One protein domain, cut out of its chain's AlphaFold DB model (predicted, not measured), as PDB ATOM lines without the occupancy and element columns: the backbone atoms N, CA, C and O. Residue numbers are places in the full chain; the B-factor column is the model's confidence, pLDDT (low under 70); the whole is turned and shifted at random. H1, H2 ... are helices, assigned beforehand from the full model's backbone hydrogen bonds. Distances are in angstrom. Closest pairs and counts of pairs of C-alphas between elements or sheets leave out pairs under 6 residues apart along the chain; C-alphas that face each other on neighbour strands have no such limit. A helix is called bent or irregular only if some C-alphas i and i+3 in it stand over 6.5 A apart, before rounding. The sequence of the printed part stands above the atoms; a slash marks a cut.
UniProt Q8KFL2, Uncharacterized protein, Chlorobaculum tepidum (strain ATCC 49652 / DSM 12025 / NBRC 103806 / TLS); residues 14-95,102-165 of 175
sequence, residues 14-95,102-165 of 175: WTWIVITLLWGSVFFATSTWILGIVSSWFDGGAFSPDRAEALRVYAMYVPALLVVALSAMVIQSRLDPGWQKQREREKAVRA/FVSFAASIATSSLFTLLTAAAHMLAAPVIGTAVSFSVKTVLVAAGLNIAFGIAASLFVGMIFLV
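This is residues 14 to 95 and 102 to 165 of the 175 residues of an uncharacterized protein of Chlorobaculum tepidum (strain ATCC 49652 / DSM 12025 / NBRC 103806 / TLS) (UniProt Q8KFL2). Two long helices, H1 and H4, cross near their middles as an X; the bent helix H2 spans one opening of that X, from the end of H4 to the start of H1, and H5 crosses the opposite opening, over the end half of H1 and the first half of H4. Residues 77 to 85 and 87 to 95, with most of H3, stick out at one end as an arm, and residues 157 to 165 of H5 stick out as another. The printed part has 146 residues with five named helices, H1 to H5 in order, and no named strand; its class is all helix. It is only just compact, close to loose, with a radius of gyration of the C-alphas of 17.1 A and spans of 50 by 36 by 25 A.

Find C-alpha 14 at (158.191, 126.230, 48.722); from there H1, residues 14 to 42, runs 40.0 A. Next comes H2, residues 51 to 79, assigned as one helix by its hydrogen bonds but bent: C-alphas 60 and 63 are 6.5 A apart. Its arms are H2a, residues 51 to 60, and H2b, residues 63 to 79, 24.4 A long, at a steep tilt of 47 degrees. H3 is residues 84 to 94, 15.4 A. Past the cut, H4, residues 105 to 130, runs 36.2 A and is only just irregular, with C-alphas 125 and 128 6.9 A apart. H5, residues 138 to 165, runs 40.6 A to C-alpha 165 at (138.304, 123.886, 77.948).

Begin at the hubs, H1 and H4, which touch about perpendicular at 73 degrees; their closest C-alphas are those of Ser 31 and Thr 116, 5.2 A apart. With residues 16 to 24 alone, H1 touches H2b at a steep tilt of 59 degrees, closest at the C-alphas of Ile 17 and Ala 69, 5.6 A. H2a touches H4 about perpendicular at 76 degrees, closest at the C-alphas of Val 57 and Ala 126, 6.0 A. H5 touches H4 at a steep tilt of 47 degrees, opposite ways, closest at the C-alphas of Ser 113 and Ala 145, 4.8 A. It also touches H1, at a steep tilt of 60 degrees, closest at the C-alphas of Leu 35 and Ala 144, 5.6 A. H3 touches no helix. Every O i to N i+4 pair is within hydrogen-bond range in H1, H2a, H2b, H3 and H5; in H4, 20 of 22 are.

Look for the two C-alphas farthest apart at Gly 44 and Ala 95, 51.3 A. Residues 96 to 101 are not printed, and C-alphas 95 and 102 are 15.6 A apart across this cut. Of the links that are printed whole, H2 to H3 is tight, and H1 to H2 and H4 to H5 are short. The mean pLDDT of the printed part is 84.3; residue 90, residues 92 to 94, residues 102 to 107 and residue 160 are under 70.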
ATOM      1  N   TRP A  14     159.376 125.385  48.591       85.69
ATOM      2  CA  TRP A  14     158.191 126.230  48.722       85.69
ATOM      3  C   TRP A  14     157.491 126.127  50.075       85.69
ATOM      4  O   TRP A  14     157.046 127.143  50.595       85.69
ATOM      5  N   THR A  15     157.422 124.937  50.672       83.62
ATOM      6  CA  THR A  15     156.821 124.762  52.003       83.62
ATOM      7  C   THR A  15     157.611 125.548  53.052       83.62
ATOM      8  O   THR A  15     157.019 126.272  53.847       83.62
ATOM      9  N   TRP A  16     158.945 125.480  53.006       84.94
ATOM     10  CA  TRP A  16     159.825 126.248  53.895       84.94
ATOM     11  C   TRP A  16     159.674 127.753  53.707       84.94
ATOM     12  O   TRP A  16     159.538 128.482  54.690       84.94
ATOM     13  N   ILE A  17     159.652 128.211  52.453       87.31
ATOM     14  CA  ILE A  17     159.468 129.626  52.119       87.31
ATOM     15  C   ILE A  17     158.120 130.125  52.647       87.31
ATOM     16  O   ILE A  17     158.086 131.106  53.381       87.31
ATOM     17  N   VAL A  18     157.017 129.438  52.337       88.06
ATOM     18  CA  VAL A  18     155.665 129.861  52.739       88.06
ATOM     19  C   VAL A  18     155.520 129.886  54.258       88.06
ATOM     20  O   VAL A  18     155.027 130.872  54.801       88.06
ATOM     21  N   ILE A  19     155.979 128.843  54.956       84.69
ATOM     22  CA  ILE A  19     155.930 128.796  56.423       84.69
ATOM     23  C   ILE A  19     156.758 129.942  57.015       84.69
ATOM     24  O   ILE A  19     156.280 130.638  57.907       84.69
ATOM     25  N   THR A  20     157.969 130.179  56.504       88.88
ATOM     26  CA  THR A  20     158.847 131.240  57.020       88.88
ATOM     27  C   THR A  20     158.284 132.629  56.744       88.88
ATOM     28  O   THR A  20     158.351 133.480  57.620       88.88
ATOM     29  N   LEU A  21     157.686 132.866  55.575       90.25
ATOM     30  CA  LEU A  21     157.027 134.136  55.263       90.25
ATOM     31  C   LEU A  21     155.791 134.361  56.137       90.25
ATOM     32  O   LEU A  21     155.606 135.462  56.648       90.25
ATOM     33  N   LEU A  22     154.972 133.327  56.356       89.50
ATOM     34  CA  LEU A  22     153.787 133.408  57.210       89.50
ATOM     35  C   LEU A  22     154.179 133.768  58.649       89.50
ATOM     36  O   LEU A  22     153.705 134.762  59.195       89.50
ATOM     37  N   TRP A  23     155.082 132.989  59.251       86.38
ATOM     38  CA  TRP A  23     155.551 133.250  60.611       86.38
ATOM     39  C   TRP A  23     156.342 134.550  60.700       86.38
ATOM     40  O   TRP A  23     156.128 135.324  61.625       86.38
ATOM     41  N   GLY A  24     157.192 134.832  59.715       89.31
ATOM     42  CA  GLY A  24     157.951 136.075  59.624       89.31
ATOM     43  C   GLY A  24     157.049 137.306  59.557       89.31
ATOM     44  O   GLY A  24     157.363 138.299  60.197       89.31
ATOM     45  N   SER A  25     155.899 137.235  58.877       92.56
ATOM     46  CA  SER A  25     154.893 138.312  58.861       92.56
ATOM     47  C   SER A  25     154.308 138.558  60.247       92.56
ATOM     48  O   SER A  25     154.240 139.698  60.704       92.56
ATOM     49  N   VAL A  26     153.898 137.478  60.923       90.44
ATOM     50  CA  VAL A  26     153.321 137.548  62.272       90.44
ATOM     51  C   VAL A  26     154.342 138.133  63.239       90.44
ATOM     52  O   VAL A  26     154.042 139.116  63.912       90.44
ATOM     53  N   PHE A  27     155.564 137.594  63.253       90.94
ATOM     54  CA  PHE A  27     156.626 138.095  64.115       90.94
ATOM     55  C   PHE A  27     157.039 139.520  63.766       90.94
ATOM     56  O   PHE A  27     157.325 140.291  64.674       90.94
ATOM     57  N   PHE A  28     157.062 139.907  62.492       93.94
ATOM     58  CA  PHE A  28     157.374 141.279  62.104       93.94
ATOM     59  C   PHE A  28     156.341 142.260  62.660       93.94
ATOM     60  O   PHE A  28     156.715 143.282  63.238       93.94
ATOM     61  N   ALA A  29     155.052 141.937  62.533       92.44
ATOM     62  CA  ALA A  29     153.974 142.770  63.048       92.44
ATOM     63  C   ALA A  29     154.024 142.875  64.580       92.44
ATOM     64  O   ALA A  29     154.011 143.984  65.118       92.44
ATOM     65  N   THR A  30     154.144 141.744  65.288       91.56
ATOM     66  CA  THR A  30     154.203 141.749  66.758       91.56
ATOM     67  C   THR A  30     155.465 142.431  67.272       91.56
ATOM     68  O   THR A  30     155.383 143.249  68.185       91.56
ATOM     69  N   SER A  31     156.622 142.174  66.657       93.19
ATOM     70  CA  SER A  31     157.889 142.808  67.037       93.19
ATOM     71  C   SER A  31     157.863 144.309  66.782       93.19
ATOM     72  O   SER A  31     158.315 145.061  67.633       93.19
ATOM     73  N   THR A  32     157.308 144.761  65.651       93.69
ATOM     74  CA  THR A  32     157.163 146.197  65.353       93.69
ATOM     75  C   THR A  32     156.290 146.877  66.402       93.69
ATOM     76  O   THR A  32     156.650 147.930  66.918       93.69
ATOM     77  N   TRP A  33     155.174 146.253  66.778       92.94
ATOM     78  CA  TRP A  33     154.297 146.788  67.815       92.94
ATOM     79  C   TRP A  33     154.982 146.857  69.189       92.94
ATOM     80  O   TRP A  33     154.946 147.900  69.844       92.94
ATOM     81  N   ILE A  34     155.669 145.787  69.604       93.12
ATOM     82  CA  ILE A  34     156.405 145.750  70.877       93.12
ATOM     83  C   ILE A  34     157.561 146.757  70.872       93.12
ATOM     84  O   ILE A  34     157.750 147.457  71.861       93.12
ATOM     85  N   LEU A  35     158.310 146.879  69.772       92.56
ATOM     86  CA  LEU A  35     159.357 147.895  69.622       92.56
ATOM     87  C   LEU A  35     158.779 149.307  69.757       92.56
ATOM     88  O   LEU A  35     159.394 150.135  70.419       92.56
ATOM     89  N   GLY A  36     157.580 149.565  69.223       91.81
ATOM     90  CA  GLY A  36     156.834 150.809  69.450       91.81
ATOM     91  C   GLY A  36     156.633 151.095  70.936       91.81
ATOM     92  O   GLY A  36     157.075 152.127  71.439       91.81
ATOM     93  N   ILE A  37     156.060 150.136  71.664       91.50
ATOM     94  CA  ILE A  37     155.827 150.257  73.111       91.50
ATOM     95  C   ILE A  37     157.139 150.497  73.861       91.50
ATOM     96  O   ILE A  37     157.254 151.454  74.621       91.50
ATOM     97  N   VAL A  38     158.149 149.658  73.641       92.88
ATOM     98  CA  VAL A  38     159.398 149.718  74.406       92.88
ATOM     99  C   VAL A  38     160.211 150.967  74.056       92.88
ATOM    100  O   VAL A  38     160.807 151.574  74.944       92.88
ATOM    101  N   SER A  39     160.186 151.421  72.800       91.75
ATOM    102  CA  SER A  39     160.826 152.682  72.406       91.75
ATOM    103  C   SER A  39     160.211 153.889  73.120       91.75
ATOM    104  O   SER A  39     160.923 154.841  73.430       91.75
ATOM    105  N   SER A  40     158.915 153.845  73.455       90.38
ATOM    106  CA  SER A  40     158.275 154.895  74.255       90.38
ATOM    107  C   SER A  40     158.785 154.941  75.696       90.38
ATOM    108  O   SER A  40     158.783 156.001  76.312       90.38
ATOM    109  N   TRP A  41     159.281 153.815  76.220       91.81
ATOM    110  CA  TRP A  41     159.823 153.733  77.576       91.81
ATOM    111  C   TRP A  41     161.260 154.250  77.674       91.81
ATOM    112  O   TRP A  41     161.630 154.802  78.708       91.81
ATOM    113  N   PHE A  42     162.073 154.059  76.628       89.00
ATOM    114  CA  PHE A  42     163.524 154.292  76.703       89.00
ATOM    115  C   PHE A  42     164.079 155.294  75.686       89.00
ATOM    116  O   PHE A  42     165.056 155.970  75.994       89.00
ATOM    117  N   ASP A  43     163.466 155.414  74.509       85.38
ATOM    118  CA  ASP A  43     163.987 156.192  73.374       85.38
ATOM    119  C   ASP A  43     163.055 157.372  73.006       85.38
ATOM    120  O   ASP A  43     163.105 157.911  71.903       85.38
ATOM    121  N   GLY A  44     162.169 157.775  73.926       79.56
ATOM    122  CA  GLY A  44     161.296 158.946  73.765       79.56
ATOM    123  C   GLY A  44     160.114 158.760  72.805       79.56
ATOM    124  O   GLY A  44     159.449 159.738  72.476       79.56
ATOM    125  N   GLY A  45     159.832 157.529  72.360       77.31
ATOM    126  CA  GLY A  45     158.621 157.202  71.591       77.31
ATOM    127  C   GLY A  45     158.613 157.676  70.138       77.31
ATOM    128  O   GLY A  45     157.555 157.705  69.518       77.31
ATOM    129  N   ALA A  46     159.777 158.017  69.577       77.25
ATOM    130  CA  ALA A  46     159.899 158.444  68.180       77.25
ATOM    131  C   ALA A  46     159.565 157.330  67.166       77.25
ATOM    132  O   ALA A  46     159.279 157.612  66.003       77.25
ATOM    133  N   PHE A  47     159.579 156.064  67.594       87.94
ATOM    134  CA  PHE A  47     159.271 154.930  66.734       87.94
ATOM    135  C   PHE A  47     157.773 154.595  66.758       87.94
ATOM    136  O   PHE A  47     157.277 153.867  67.620       87.94
ATOM    137  N   SER A  48     157.057 155.118  65.766       87.19
ATOM    138  CA  SER A  48     155.650 154.810  65.499       87.19
ATOM    139  C   SER A  48     155.423 154.759  63.985       87.19
ATOM    140  O   SER A  48     154.823 155.687  63.433       87.19
ATOM    141  N   PRO A  49     155.921 153.713  63.298       86.50
ATOM    142  CA  PRO A  49     155.809 153.631  61.851       86.50
ATOM    143  C   PRO A  49     154.341 153.578  61.441       86.50
ATOM    144  O   PRO A  49     153.538 152.839  62.024       86.50
ATOM    145  N   ASP A  50     153.983 154.352  60.418       89.94
ATOM    146  CA  ASP A  50     152.651 154.240  59.840       89.94
ATOM    147  C   ASP A  50     152.491 152.895  59.098       89.94
ATOM    148  O   ASP A  50     153.434 152.117  58.912       89.94
ATOM    149  N   ARG A  51     151.265 152.575  58.665       89.44
ATOM    150  CA  ARG A  51     151.001 151.296  57.983       89.44
ATOM    151  C   ARG A  51     151.751 151.166  56.654       89.44
ATOM    152  O   ARG A  51     152.115 150.053  56.276       89.44
ATOM    153  N   ALA A  52     151.946 152.266  55.933       90.31
ATOM    154  CA  ALA A  52     152.623 152.268  54.643       90.31
ATOM    155  C   ALA A  52     154.139 152.105  54.816       90.31
ATOM    156  O   ALA A  52     154.759 151.333  54.086       90.31
ATOM    157  N   GLU A  53     154.725 152.766  55.810       90.12
ATOM    158  CA  GLU A  53     156.105 152.601  56.244       90.12
ATOM    159  C   GLU A  53     156.355 151.164  56.693       90.12
ATOM    160  O   GLU A  53     157.237 150.507  56.145       90.12
ATOM    161  N   ALA A  54     155.532 150.631  57.601       91.94
ATOM    162  CA  ALA A  54     155.660 149.254  58.065       91.94
ATOM    163  C   ALA A  54     155.609 148.250  56.900       91.94
ATOM    164  O   ALA A  54     156.376 147.288  56.886       91.94
ATOM    165  N   LEU A  55     154.764 148.489  55.889       93.69
ATOM    166  CA  LEU A  55     154.691 147.647  54.694       93.69
ATOM    167  C   LEU A  55     155.936 147.774  53.802       93.69
ATOM    168  O   LEU A  55     156.414 146.770  53.275       93.69
ATOM    169  N   ARG A  56     156.487 148.983  53.637       93.19
ATOM    170  CA  ARG A  56     157.734 149.213  52.887       93.19
ATOM    171  C   ARG A  56     158.924 148.544  53.570       93.19
ATOM    172  O   ARG A  56     159.689 147.846  52.908       93.19
ATOM    173  N   VAL A  57     159.035 148.683  54.891       94.38
ATOM    174  CA  VAL A  57     160.051 147.981  55.687       94.38
ATOM    175  C   VAL A  57     159.853 146.471  55.577       94.38
ATOM    176  O   VAL A  57     160.818 145.744  55.360       94.38
ATOM    177  N   TYR A  58     158.610 145.983  55.640       94.38
ATOM    178  CA  TYR A  58     158.317 144.563  55.455       94.38
ATOM    179  C   TYR A  58     158.750 144.054  54.070       94.38
ATOM    180  O   TYR A  58     159.334 142.978  53.964       94.38
ATOM    181  N   ALA A  59     158.555 144.828  53.000       93.38
ATOM    182  CA  ALA A  59     159.046 144.457  51.672       93.38
ATOM    183  C   ALA A  59     160.582 144.308  51.641       93.38
ATOM    184  O   ALA A  59     161.096 143.376  51.023       93.38
ATOM    185  N   MET A  60     161.312 145.166  52.363       92.19
ATOM    186  CA  MET A  60     162.770 145.056  52.540       92.19
ATOM    187  C   MET A  60     163.180 143.920  53.494       92.19
ATOM    188  O   MET A  60     164.300 143.417  53.421       92.19
ATOM    189  N   TYR A  61     162.271 143.487  54.365       92.75
ATOM    190  CA  TYR A  61     162.449 142.374  55.294       92.75
ATOM    191  C   TYR A  61     162.308 141.003  54.618       92.75
ATOM    192  O   TYR A  61     162.965 140.041  55.019       92.75
ATOM    193  N   VAL A  62     161.494 140.901  53.562       94.25
ATOM    194  CA  VAL A  62     161.234 139.644  52.837       94.25
ATOM    195  C   VAL A  62     162.518 138.939  52.368       94.25
ATOM    196  O   VAL A  62     162.644 137.745  52.640       94.25
ATOM    197  N   PRO A  63     163.508 139.602  51.736       94.06
ATOM    198  CA  PRO A  63     164.775 138.956  51.387       94.06
ATOM    199  C   PRO A  63     165.492 138.319  52.584       94.06
ATOM    200  O   PRO A  63     166.007 137.207  52.467       94.06
ATOM    201  N   ALA A  64     165.476 138.968  53.752       91.25
ATOM    202  CA  ALA A  64     166.059 138.405  54.967       91.25
ATOM    203  C   ALA A  64     165.296 137.152  55.430       91.25
ATOM    204  O   ALA A  64     165.917 136.156  55.799       91.25
ATOM    205  N   LEU A  65     163.961 137.149  55.331       92.06
ATOM    206  CA  LEU A  65     163.145 135.957  55.594       92.06
ATOM    207  C   LEU A  65     163.461 134.807  54.633       92.06
ATOM    208  O   LEU A  65     163.504 133.653  55.057       92.06
ATOM    209  N   LEU A  66     163.718 135.102  53.356       93.38
ATOM    210  CA  LEU A  66     164.130 134.086  52.386       93.38
ATOM    211  C   LEU A  66     165.485 133.480  52.760       93.38
ATOM    212  O   LEU A  66     165.633 132.259  52.720       93.38
ATOM    213  N   VAL A  67     166.450 134.301  53.188       93.00
ATOM    214  CA  VAL A  67     167.740 133.808  53.696       93.00
ATOM    215  C   VAL A  67     167.526 132.904  54.909       93.00
ATOM    216  O   VAL A  67     168.036 131.787  54.919       93.00
ATOM    217  N   VAL A  68     166.708 133.320  55.882       89.38
ATOM    218  CA  VAL A  68     166.375 132.497  57.059       89.38
ATOM    219  C   VAL A  68     165.741 131.164  56.651       89.38
ATOM    220  O   VAL A  68     166.148 130.122  57.164       89.38
ATOM    221  N   ALA A  69     164.798 131.167  55.704       89.00
ATOM    222  CA  ALA A  69     164.139 129.955  55.217       89.00
ATOM    223  C   ALA A  69     165.144 128.966  54.607       89.00
ATOM    224  O   ALA A  69     165.137 127.774  54.928       89.00
ATOM    225  N   LEU A  70     166.037 129.465  53.748       91.12
ATOM    226  CA  LEU A  70     167.060 128.654  53.090       91.12
ATOM    227  C   LEU A  70     168.107 128.148  54.089       91.12
ATOM    228  O   LEU A  70     168.461 126.969  54.061       91.12
ATOM    229  N   SER A  71     168.564 128.994  55.015       89.31
ATOM    230  CA  SER A  71     169.489 128.595  56.079       89.31
ATOM    231  C   SER A  71     168.883 127.519  56.978       89.31
ATOM    232  O   SER A  71     169.544 126.519  57.253       89.31
ATOM    233  N   ALA A  72     167.618 127.670  57.382       86.00
ATOM    234  CA  ALA A  72     166.911 126.672  58.178       86.00
ATOM    235  C   ALA A  72     166.809 125.331  57.436       86.00
ATOM    236  O   ALA A  72     167.092 124.285  58.019       86.00
ATOM    237  N   MET A  73     166.503 125.359  56.135       84.56
ATOM    238  CA  MET A  73     166.469 124.161  55.296       84.56
ATOM    239  C   MET A  73     167.840 123.471  55.216       84.56
ATOM    240  O   MET A  73     167.923 122.250  55.365       84.56
ATOM    241  N   VAL A  74     168.924 124.230  55.015       87.44
ATOM    242  CA  VAL A  74     170.289 123.682  54.953       87.44
ATOM    243  C   VAL A  74     170.683 123.062  56.291       87.44
ATOM    244  O   VAL A  74     171.143 121.921  56.318       87.44
ATOM    245  N   ILE A  75     170.468 123.771  57.402       87.31
ATOM    246  CA  ILE A  75     170.768 123.272  58.751       87.31
ATOM    247  C   ILE A  75     169.984 121.985  59.019       87.31
ATOM    248  O   ILE A  75     170.569 120.979  59.421       87.31
ATOM    249  N   GLN A  76     168.686 121.974  58.714       81.38
ATOM    250  CA  GLN A  76     167.841 120.799  58.901       81.38
ATOM    251  C   GLN A  76     168.310 119.613  58.048       81.38
ATOM    252  O   GLN A  76     168.368 118.492  58.547       81.38
ATOM    253  N   SER A  77     168.720 119.852  56.797       80.50
ATOM    254  CA  SER A  77     169.231 118.795  55.914       80.50
ATOM    255  C   SER A  77     170.534 118.161  56.418       80.50
ATOM    256  O   SER A  77     170.786 116.989  56.145       80.50
ATOM    257  N   ARG A  78     171.343 118.916  57.176       86.06
ATOM    258  CA  ARG A  78     172.581 118.431  57.804       86.06
ATOM    259  C   ARG A  78     172.331 117.700  59.123       86.06
ATOM    260  O   ARG A  78     173.047 116.752  59.420       86.06
ATOM    261  N   LEU A  79     171.344 118.135  59.912       84.12
ATOM    262  CA  LEU A  79     171.023 117.549  61.223       84.12
ATOM    263  C   LEU A  79     170.147 116.290  61.140       84.12
ATOM    264  O   LEU A  79     170.218 115.431  62.018       84.12
ATOM    265  N   ASP A  80     169.308 116.182  60.113       79.19
ATOM    266  CA  ASP A  80     168.467 115.012  59.841       79.19
ATOM    267  C   ASP A  80     168.641 114.589  58.371       79.19
ATOM    268  O   ASP A  80     167.741 114.798  57.545       79.19
ATOM    269  N   PRO A  81     169.818 114.033  58.011       72.56
ATOM    270  CA  PRO A  81     170.089 113.577  56.657       72.56
ATOM    271  C   PRO A  81     169.149 112.414  56.325       72.56
ATOM    272  O   PRO A  81     169.318 111.285  56.774       72.56
ATOM    273  N   GLY A  82     168.108 112.716  55.549       71.56
ATOM    274  CA  GLY A  82     167.038 111.776  55.222       71.56
ATOM    275  C   GLY A  82     165.677 112.133  55.814       71.56
ATOM    276  O   GLY A  82     164.724 111.407  55.544       71.56
ATOM    277  N   TRP A  83     165.529 113.243  56.543       71.88
ATOM    278  CA  TRP A  83     164.228 113.778  56.974       71.88
ATOM    279  C   TRP A  83     163.369 112.757  57.737       71.88
ATOM    280  O   TRP A  83     162.147 112.708  57.567       71.88
ATOM    281  N   GLN A  84     163.990 111.851  58.493       77.25
ATOM    282  CA  GLN A  84     163.262 110.767  59.153       77.25
ATOM    283  C   GLN A  84     162.451 111.313  60.327       77.25
ATOM    284  O   GLN A  84     161.242 111.079  60.387       77.25
ATOM    285  N   LYS A  85     163.069 112.157  61.164       72.50
ATOM    286  CA  LYS A  85     162.396 112.792  62.305       72.50
ATOM    287  C   LYS A  85     161.259 113.681  61.821       72.50
ATOM    288  O   LYS A  85     160.170 113.657  62.382       72.50
ATOM    289  N   GLN A  86     161.465 114.437  60.743       70.00
ATOM    290  CA  GLN A  86     160.414 115.298  60.194       70.00
ATOM    291  C   GLN A  86     159.216 114.498  59.661       70.00
ATOM    292  O   GLN A  86     158.070 114.855  59.926       70.00
ATOM    293  N   ARG A  87     159.464 113.376  58.974       72.12
ATOM    294  CA  ARG A  87     158.397 112.498  58.466       72.12
ATOM    295  C   ARG A  87     157.612 111.821  59.583       72.12
ATOM    296  O   ARG A  87     156.397 111.671  59.464       72.12
ATOM    297  N   GLU A  88     158.273 111.431  60.667       74.00
ATOM    298  CA  GLU A  88     157.599 110.915  61.864       74.00
ATOM    299  C   GLU A  88     156.695 111.973  62.497       74.00
ATOM    300  O   GLU A  88     155.538 111.681  62.806       74.00
ATOM    301  N   ARG A  89     157.167 113.224  62.590       70.62
ATOM    302  CA  ARG A  89     156.355 114.352  63.068       70.62
ATOM    303  C   ARG A  89     155.140 114.589  62.177       70.62
ATOM    304  O   ARG A  89     154.028 114.675  62.682       70.62
ATOM    305  N   GLU A  90     155.309 114.632  60.859       68.56
ATOM    306  CA  GLU A  90     154.189 114.817  59.927       68.56
ATOM    307  C   GLU A  90     153.154 113.690  60.021       68.56
ATOM    308  O   GLU A  90     151.949 113.957  60.029       68.56
ATOM    309  N   LYS A  91     153.604 112.434  60.129       71.38
ATOM    310  CA  LYS A  91     152.714 111.287  60.346       71.38
ATOM    311  C   LYS A  91     151.958 111.414  61.668       71.38
ATOM    312  O   LYS A  91     150.753 111.182  61.681       71.38
ATOM    313  N   ALA A  92     152.624 111.826  62.747       68.25
ATOM    314  CA  ALA A  92     151.988 112.048  64.044       68.25
ATOM    315  C   ALA A  92     150.940 113.178  63.996       68.25
ATOM    316  O   ALA A  92     149.829 112.992  64.492       68.25
ATOM    317  N   VAL A  93     151.236 114.301  63.325       67.62
ATOM    318  CA  VAL A  93     150.274 115.405  63.127       67.62
ATOM    319  C   VAL A  93     149.058 114.946  62.326       67.62
ATOM    320  O   VAL A  93     147.926 115.244  62.712       67.62
ATOM    321  N   ARG A  94     149.267 114.221  61.218       69.19
ATOM    322  CA  ARG A  94     148.175 113.696  60.377       69.19
ATOM    323  C   ARG A  94     147.333 112.650  61.102       69.19
ATOM    324  O   ARG A  94     146.131 112.596  60.882       69.19
ATOM    325  N   ALA A  95     147.945 111.863  61.983       72.38
ATOM    326  CA  ALA A  95     147.266 110.877  62.818       72.38
ATOM    327  C   ALA A  95     146.533 111.491  64.029       72.38
ATOM    328  O   ALA A  95     146.065 110.754  64.890       72.38
ATOM    329  N   PHE A 102     154.868 119.838  70.852       48.47
ATOM    330  CA  PHE A 102     155.300 121.136  71.336       48.47
ATOM    331  C   PHE A 102     156.656 121.444  70.700       48.47
ATOM    332  O   PHE A 102     157.645 120.728  70.883       48.47
ATOM    333  N   VAL A 103     156.683 122.505  69.892       53.44
ATOM    334  CA  VAL A 103     157.918 123.172  69.484       53.44
ATOM    335  C   VAL A 103     158.740 123.369  70.753       53.44
ATOM    336  O   VAL A 103     158.213 123.863  71.749       53.44
ATOM    337  N   SER A 104     160.000 122.923  70.739       60.62
ATOM    338  CA  SER A 104     160.903 123.072  71.883       60.62
ATOM    339  C   SER A 104     160.792 124.494  72.434       60.62
ATOM    340  O   SER A 104     160.939 125.455  71.679       60.62
ATOM    341  N   PHE A 105     160.525 124.624  73.733       65.25
ATOM    342  CA  PHE A 105     160.401 125.920  74.402       65.25
ATOM    343  C   PHE A 105     161.621 126.808  74.117       65.25
ATOM    344  O   PHE A 105     161.478 127.965  73.733       65.25
ATOM    345  N   ALA A 106     162.824 126.228  74.165       64.62
ATOM    346  CA  ALA A 106     164.063 126.918  73.820       64.62
ATOM    347  C   ALA A 106     164.111 127.365  72.347       64.62
ATOM    348  O   ALA A 106     164.584 128.461  72.053       64.62
ATOM    349  N   ALA A 107     163.587 126.554  71.420       67.44
ATOM    350  CA  ALA A 107     163.487 126.943  70.015       67.44
ATOM    351  C   ALA A 107     162.490 128.097  69.823       67.44
ATOM    352  O   ALA A 107     162.792 129.039  69.102       67.44
ATOM    353  N   SER A 108     161.347 128.077  70.516       70.00
ATOM    354  CA  SER A 108     160.360 129.166  70.472       70.00
ATOM    355  C   SER A 108     160.928 130.488  71.008       70.00
ATOM    356  O   SER A 108     160.737 131.535  70.383       70.00
ATOM    357  N   ILE A 109     161.700 130.432  72.099       75.94
ATOM    358  CA  ILE A 109     162.436 131.582  72.643       75.94
ATOM    359  C   ILE A 109     163.429 132.119  71.609       75.94
ATOM    360  O   ILE A 109     163.390 133.301  71.272       75.94
ATOM    361  N   ALA A 110     164.300 131.253  71.083       79.12
ATOM    362  CA  ALA A 110     165.337 131.649  70.135       79.12
ATOM    363  C   ALA A 110     164.742 132.271  68.865       79.12
ATOM    364  O   ALA A 110     165.217 133.305  68.401       79.12
ATOM    365  N   THR A 111     163.672 131.678  68.334       82.38
ATOM    366  CA  THR A 111     162.963 132.185  67.159       82.38
ATOM    367  C   THR A 111     162.326 133.551  67.425       82.38
ATOM    368  O   THR A 111     162.498 134.458  66.614       82.38
ATOM    369  N   SER A 112     161.663 133.739  68.569       82.50
ATOM    370  CA  SER A 112     161.015 135.015  68.916       82.50
ATOM    371  C   SER A 112     162.035 136.147  69.092       82.50
ATOM    372  O   SER A 112     161.859 137.242  68.550       82.50
ATOM    373  N   SER A 113     163.151 135.877  69.775       86.38
ATOM    374  CA  SER A 113     164.251 136.841  69.913       86.38
ATOM    375  C   SER A 113     164.897 137.170  68.574       86.38
ATOM    376  O   SER A 113     165.112 138.343  68.271       86.38
ATOM    377  N   LEU A 114     165.179 136.152  67.754       89.56
ATOM    378  CA  LEU A 114     165.796 136.333  66.443       89.56
ATOM    379  C   LEU A 114     164.933 137.215  65.543       89.56
ATOM    380  O   LEU A 114     165.451 138.151  64.941       89.56
ATOM    381  N   PHE A 115     163.627 136.952  65.467       90.81
ATOM    382  CA  PHE A 115     162.751 137.775  64.643       90.81
ATOM    383  C   PHE A 115     162.620 139.200  65.179       90.81
ATOM    384  O   PHE A 115     162.608 140.123  64.373       90.81
ATOM    385  N   THR A 116     162.628 139.402  66.502       92.75
ATOM    386  CA  THR A 116     162.628 140.755  67.085       92.75
ATOM    387  C   THR A 116     163.878 141.537  66.688       92.75
ATOM    388  O   THR A 116     163.779 142.679  66.244       92.75
ATOM    389  N   LEU A 117     165.052 140.904  66.791       93.50
ATOM    390  CA  LEU A 117     166.326 141.482  66.361       93.50
ATOM    391  C   LEU A 117     166.311 141.801  64.865       93.50
ATOM    392  O   LEU A 117     166.705 142.892  64.461       93.50
ATOM    393  N   LEU A 118     165.824 140.866  64.047       93.75
ATOM    394  CA  LEU A 118     165.745 141.043  62.602       93.75
ATOM    395  C   LEU A 118     164.787 142.187  62.240       93.75
ATOM    396  O   LEU A 118     165.085 142.958  61.335       93.75
ATOM    397  N   THR A 119     163.657 142.323  62.939       94.44
ATOM    398  CA  THR A 119     162.704 143.422  62.736       94.44
ATOM    399  C   THR A 119     163.307 144.764  63.135       94.44
ATOM    400  O   THR A 119     163.202 145.716  62.366       94.44
ATOM    401  N   ALA A 120     163.984 144.845  64.285       93.12
ATOM    402  CA  ALA A 120     164.684 146.061  64.700       93.12
ATOM    403  C   ALA A 120     165.749 146.467  63.668       93.12
ATOM    404  O   ALA A 120     165.777 147.615  63.226       93.12
ATOM    405  N   ALA A 121     166.564 145.507  63.218       93.19
ATOM    406  CA  ALA A 121     167.567 145.729  62.183       93.19
ATOM    407  C   ALA A 121     166.938 146.191  60.860       93.19
ATOM    408  O   ALA A 121     167.456 147.104  60.228       93.19
ATOM    409  N   ALA A 122     165.807 145.611  60.454       93.62
ATOM    410  CA  ALA A 122     165.117 145.999  59.229       93.62
ATOM    411  C   ALA A 122     164.630 147.449  59.269       93.62
ATOM    412  O   ALA A 122     164.854 148.179  58.309       93.62
ATOM    413  N   HIS A 123     164.034 147.888  60.381       92.94
ATOM    414  CA  HIS A 123     163.624 149.285  60.555       92.94
ATOM    415  C   HIS A 123     164.828 150.237  60.559       92.94
ATOM    416  O   HIS A 123     164.804 151.246  59.862       92.94
ATOM    417  N   MET A 124     165.917 149.889  61.252       92.00
ATOM    418  CA  MET A 124     167.138 150.710  61.266       92.00
ATOM    419  C   MET A 124     167.814 150.808  59.890       92.00
ATOM    420  O   MET A 124     168.314 151.866  59.521       92.00
ATOM    421  N   LEU A 125     167.834 149.718  59.118       91.50
ATOM    422  CA  LEU A 125     168.429 149.695  57.776       91.50
ATOM    423  C   LEU A 125     167.539 150.369  56.727       91.50
ATOM    424  O   LEU A 125     168.049 150.907  55.745       91.50
ATOM    425  N   ALA A 126     166.220 150.340  56.916       90.62
ATOM    426  CA  ALA A 126     165.263 150.967  56.014       90.62
ATOM    427  C   ALA A 126     165.092 152.475  56.273       90.62
ATOM    428  O   ALA A 126     164.770 153.210  55.339       90.62
ATOM    429  N   ALA A 127     165.365 152.942  57.496       87.81
ATOM    430  CA  ALA A 127     165.311 154.348  57.907       87.81
ATOM    431  C   ALA A 127     165.926 155.347  56.896       87.81
ATOM    432  O   ALA A 127     165.216 156.270  56.489       87.81
ATOM    433  N   PRO A 128     167.174 155.178  56.400       85.94
ATOM    434  CA  PRO A 128     167.763 156.121  55.441       85.94
ATOM    435  C   PRO A 128     167.087 156.111  54.063       85.94
ATOM    436  O   PRO A 128     167.186 157.091  53.330       85.94
ATOM    437  N   VAL A 129     166.412 155.020  53.694       87.12
ATOM    438  CA  VAL A 129     165.751 154.863  52.388       87.12
ATOM    439  C   VAL A 129     164.320 155.398  52.426       87.12
ATOM    440  O   VAL A 129     163.849 155.982  51.454       87.12
ATOM    441  N   ILE A 130     163.622 155.194  53.544       84.81
ATOM    442  CA  ILE A 130     162.215 155.579  53.714       84.81
ATOM    443  C   ILE A 130     162.089 156.990  54.316       84.81
ATOM    444  O   ILE A 130     161.031 157.608  54.214       84.81
ATOM    445  N   GLY A 131     163.181 157.538  54.861       79.06
ATOM    446  CA  GLY A 131     163.234 158.884  55.426       79.06
ATOM    447  C   GLY A 131     162.673 158.960  56.843       79.06
ATOM    448  O   GLY A 131     162.140 159.997  57.230       79.06
ATOM    449  N   THR A 132     162.753 157.868  57.606       78.00
ATOM    450  CA  THR A 132     162.160 157.783  58.944       78.00
ATOM    451  C   THR A 132     163.227 157.811  60.028       78.00
ATOM    452  O   THR A 132     164.314 157.252  59.889       78.00
ATOM    453  N   ALA A 133     162.944 158.529  61.115       74.00
ATOM    454  CA  ALA A 133     163.864 158.671  62.233       74.00
ATOM    455  C   ALA A 133     163.714 157.467  63.174       74.00
ATOM    456  O   ALA A 133     162.954 157.507  64.138       74.00
ATOM    457  N   VAL A 134     164.438 156.386  62.880       82.75
ATOM    458  CA  VAL A 134     164.486 155.195  63.739       82.75
ATOM    459  C   VAL A 134     165.855 155.091  64.394       82.75
ATOM    460  O   VAL A 134     166.869 154.910  63.724       82.75
ATOM    461  N   SER A 135     165.878 155.164  65.721       84.75
ATOM    462  CA  SER A 135     167.064 154.889  66.527       84.75
ATOM    463  C   SER A 135     166.644 154.051  67.723       84.75
ATOM    464  O   SER A 135     165.902 154.524  68.580       84.75
ATOM    465  N   PHE A 136     167.085 152.796  67.756       88.56
ATOM    466  CA  PHE A 136     166.846 151.916  68.892       88.56
ATOM    467  C   PHE A 136     168.105 151.799  69.729       88.56
ATOM    468  O   PHE A 136     169.170 151.432  69.224       88.56
ATOM    469  N   SER A 137     167.981 152.033  71.033       90.31
ATOM    470  CA  SER A 137     169.041 151.650  71.955       90.31
ATOM    471  C   SER A 137     169.109 150.123  72.100       90.31
ATOM    472  O   SER A 137     168.116 149.406  71.958       90.31
ATOM    473  N   VAL A 138     170.290 149.598  72.449       89.75
ATOM    474  CA  VAL A 138     170.468 148.156  72.726       89.75
ATOM    475  C   VAL A 138     169.482 147.678  73.800       89.75
ATOM    476  O   VAL A 138     168.944 146.576  73.705       89.75
ATOM    477  N   LYS A 139     169.191 148.527  74.796       92.44
ATOM    478  CA  LYS A 139     168.229 148.238  75.868       92.44
ATOM    479  C   LYS A 139     166.819 148.024  75.316       92.44
ATOM    480  O   LYS A 139     166.196 147.023  75.664       92.44
ATOM    481  N   THR A 140     166.354 148.900  74.426       91.81
ATOM    482  CA  THR A 140     165.038 148.785  73.780       91.81
ATOM    483  C   THR A 140     164.891 147.465  73.043       91.81
ATOM    484  O   THR A 140     163.910 146.752  73.242       91.81
ATOM    485  N   VAL A 141     165.895 147.087  72.250       93.00
ATOM    486  CA  VAL A 141     165.844 145.843  71.475       93.00
ATOM    487  C   VAL A 141     165.835 144.609  72.385       93.00
ATOM    488  O   VAL A 141     165.060 143.682  72.152       93.00
ATOM    489  N   LEU A 142     166.642 144.598  73.454       92.62
ATOM    490  CA  LEU A 142     166.689 143.482  74.406       92.62
ATOM    491  C   LEU A 142     165.384 143.328  75.198       92.62
ATOM    492  O   LEU A 142     164.881 142.212  75.341       92.62
ATOM    493  N   VAL A 143     164.813 144.433  75.686       92.94
ATOM    494  CA  VAL A 143     163.534 144.410  76.410       92.94
ATOM    495  C   VAL A 143     162.396 144.001  75.476       92.94
ATOM    496  O   VAL A 143     161.579 143.160  75.847       92.94
ATOM    497  N   ALA A 144     162.375 144.515  74.242       92.31
ATOM    498  CA  ALA A 144     161.398 144.109  73.237       92.31
ATOM    499  C   ALA A 144     161.484 142.608  72.927       92.31
ATOM    500  O   ALA A 144     160.455 141.936  72.884       92.31
ATOM    501  N   ALA A 145     162.692 142.055  72.781       90.00
ATOM    502  CA  ALA A 145     162.881 140.621  72.563       90.00
ATOM    503  C   ALA A 145     162.354 139.792  73.748       90.00
ATOM    504  O   ALA A 145     161.632 138.815  73.543       90.00
ATOM    505  N   GLY A 146     162.645 140.217  74.983       90.12
ATOM    506  CA  GLY A 146     162.126 139.588  76.200       90.12
ATOM    507  C   GLY A 146     160.596 139.598  76.280       90.12
ATOM    508  O   GLY A 146     159.983 138.575  76.584       90.12
ATOM    509  N   LEU A 147     159.962 140.725  75.947       90.00
ATOM    510  CA  LEU A 147     158.500 140.822  75.904       90.00
ATOM    511  C   LEU A 147     157.897 139.962  74.793       90.00
ATOM    512  O   LEU A 147     156.868 139.328  75.010       90.00
ATOM    513  N   ASN A 148     158.536 139.883  73.626       88.19
ATOM    514  CA  ASN A 148     158.037 139.065  72.522       88.19
ATOM    515  C   ASN A 148     158.087 137.565  72.858       88.19
ATOM    516  O   ASN A 148     157.153 136.827  72.548       88.19
ATOM    517  N   ILE A 149     159.122 137.123  73.585       86.44
ATOM    518  CA  ILE A 149     159.161 135.781  74.183       86.44
ATOM    519  C   ILE A 149     157.970 135.579  75.126       86.44
ATOM    520  O   ILE A 149     157.251 134.588  74.997       86.44
ATOM    521  N   ALA A 150     157.743 136.506  76.061       85.06
ATOM    522  CA  ALA A 150     156.648 136.399  77.024       85.06
ATOM    523  C   ALA A 150     155.279 136.312  76.327       85.06
ATOM    524  O   ALA A 150     154.460 135.471  76.695       85.06
ATOM    525  N   PHE A 151     155.060 137.101  75.270       81.69
ATOM    526  CA  PHE A 151     153.862 137.022  74.432       81.69
ATOM    527  C   PHE A 151     153.733 135.676  73.715       81.69
ATOM    528  O   PHE A 151     152.648 135.096  73.710       81.69
ATOM    529  N   GLY A 152     154.820 135.141  73.152       76.00
ATOM    530  CA  GLY A 152     154.820 133.818  72.520       76.00
ATOM    531  C   GLY A 152     154.452 132.695  73.496       76.00
ATOM    532  O   GLY A 152     153.661 131.804  73.166       76.00
ATOM    533  N   ILE A 153     154.962 132.766  74.729       80.19
ATOM    534  CA  ILE A 153     154.624 131.825  75.804       80.19
ATOM    535  C   ILE A 153     153.160 131.990  76.218       80.19
ATOM    536  O   ILE A 153     152.434 130.999  76.277       80.19
ATOM    537  N   ALA A 154     152.703 133.221  76.451       80.56
ATOM    538  CA  ALA A 154     151.320 133.505  76.825       80.56
ATOM    539  C   ALA A 154     150.329 133.019  75.756       80.56
ATOM    540  O   ALA A 154     149.345 132.363  76.088       80.56
ATOM    541  N   ALA A 155     150.621 133.251  74.472       74.81
ATOM    542  CA  ALA A 155     149.824 132.741  73.359       74.81
ATOM    543  C   ALA A 155     149.789 131.204  73.338       74.81
ATOM    544  O   ALA A 155     148.727 130.612  73.154       74.81
ATOM    545  N   SER A 156     150.927 130.549  73.588       72.19
ATOM    546  CA  SER A 156     151.010 129.084  73.655       72.19
ATOM    547  C   SER A 156     150.192 128.513  74.820       72.19
ATOM    548  O   SER A 156     149.459 127.540  74.638       72.19
ATOM    549  N   LEU A 157     150.264 129.136  76.002       77.38
ATOM    550  CA  LEU A 157     149.467 128.764  77.175       77.38
ATOM    551  C   LEU A 157     147.971 128.990  76.937       77.38
ATOM    552  O   LEU A 157     147.162 128.138  77.294       77.38
ATOM    553  N   PHE A 158     147.603 130.101  76.300       73.00
ATOM    554  CA  PHE A 158     146.218 130.422  75.971       73.00
ATOM    555  C   PHE A 158     145.615 129.409  74.993       73.00
ATOM    556  O   PHE A 158     144.530 128.885  75.235       73.00
ATOM    557  N   VAL A 159     146.343 129.059  73.929       70.94
ATOM    558  CA  VAL A 159     145.925 127.999  72.999       70.94
ATOM    559  C   VAL A 159     145.800 126.659  73.731       70.94
ATOM    560  O   VAL A 159     144.798 125.967  73.557       70.94
ATOM    561  N   GLY A 160     146.759 126.314  74.597       69.06
ATOM    562  CA  GLY A 160     146.676 125.122  75.449       69.06
ATOM    563  C   GLY A 160     145.433 125.116  76.346       69.06
ATOM    564  O   GLY A 160     144.750 124.101  76.449       69.06
ATOM    565  N   MET A 161     145.080 126.261  76.930       72.56
ATOM    566  CA  MET A 161     143.885 126.426  77.758       72.56
ATOM    567  C   MET A 161     142.593 126.265  76.951       72.56
ATOM    568  O   MET A 161     141.681 125.582  77.407       72.56
ATOM    569  N   ILE A 162     142.524 126.814  75.734       74.00
ATOM    570  CA  ILE A 162     141.397 126.585  74.816       74.00
ATOM    571  C   ILE A 162     141.237 125.085  74.548       74.00
ATOM    572  O   ILE A 162     140.124 124.572  74.613       74.00
ATOM    573  N   PHE A 163     142.325 124.354  74.303       71.94
ATOM    574  CA  PHE A 163     142.244 122.901  74.129       71.94
ATOM    575  C   PHE A 163     141.791 122.170  75.397       71.94
ATOM    576  O   PHE A 163     141.025 121.219  75.289       71.94
ATOM    577  N   LEU A 164     142.182 122.613  76.592       72.69
ATOM    578  CA  LEU A 164     141.681 122.020  77.837       72.69
ATOM    579  C   LEU A 164     140.176 122.265  78.026       72.69
ATOM    580  O   LEU A 164     139.442 121.342  78.369       72.69
ATOM    581  N   VAL A 165     139.708 123.486  77.755       74.19
ATOM    582  CA  VAL A 165     138.304 123.886  77.948       74.19
ATOM    583  C   VAL A 165     137.386 123.288  76.876       74.19
ATOM    584  O   VAL A 165     136.297 122.817  77.193       74.19
TER     585      VAL A 165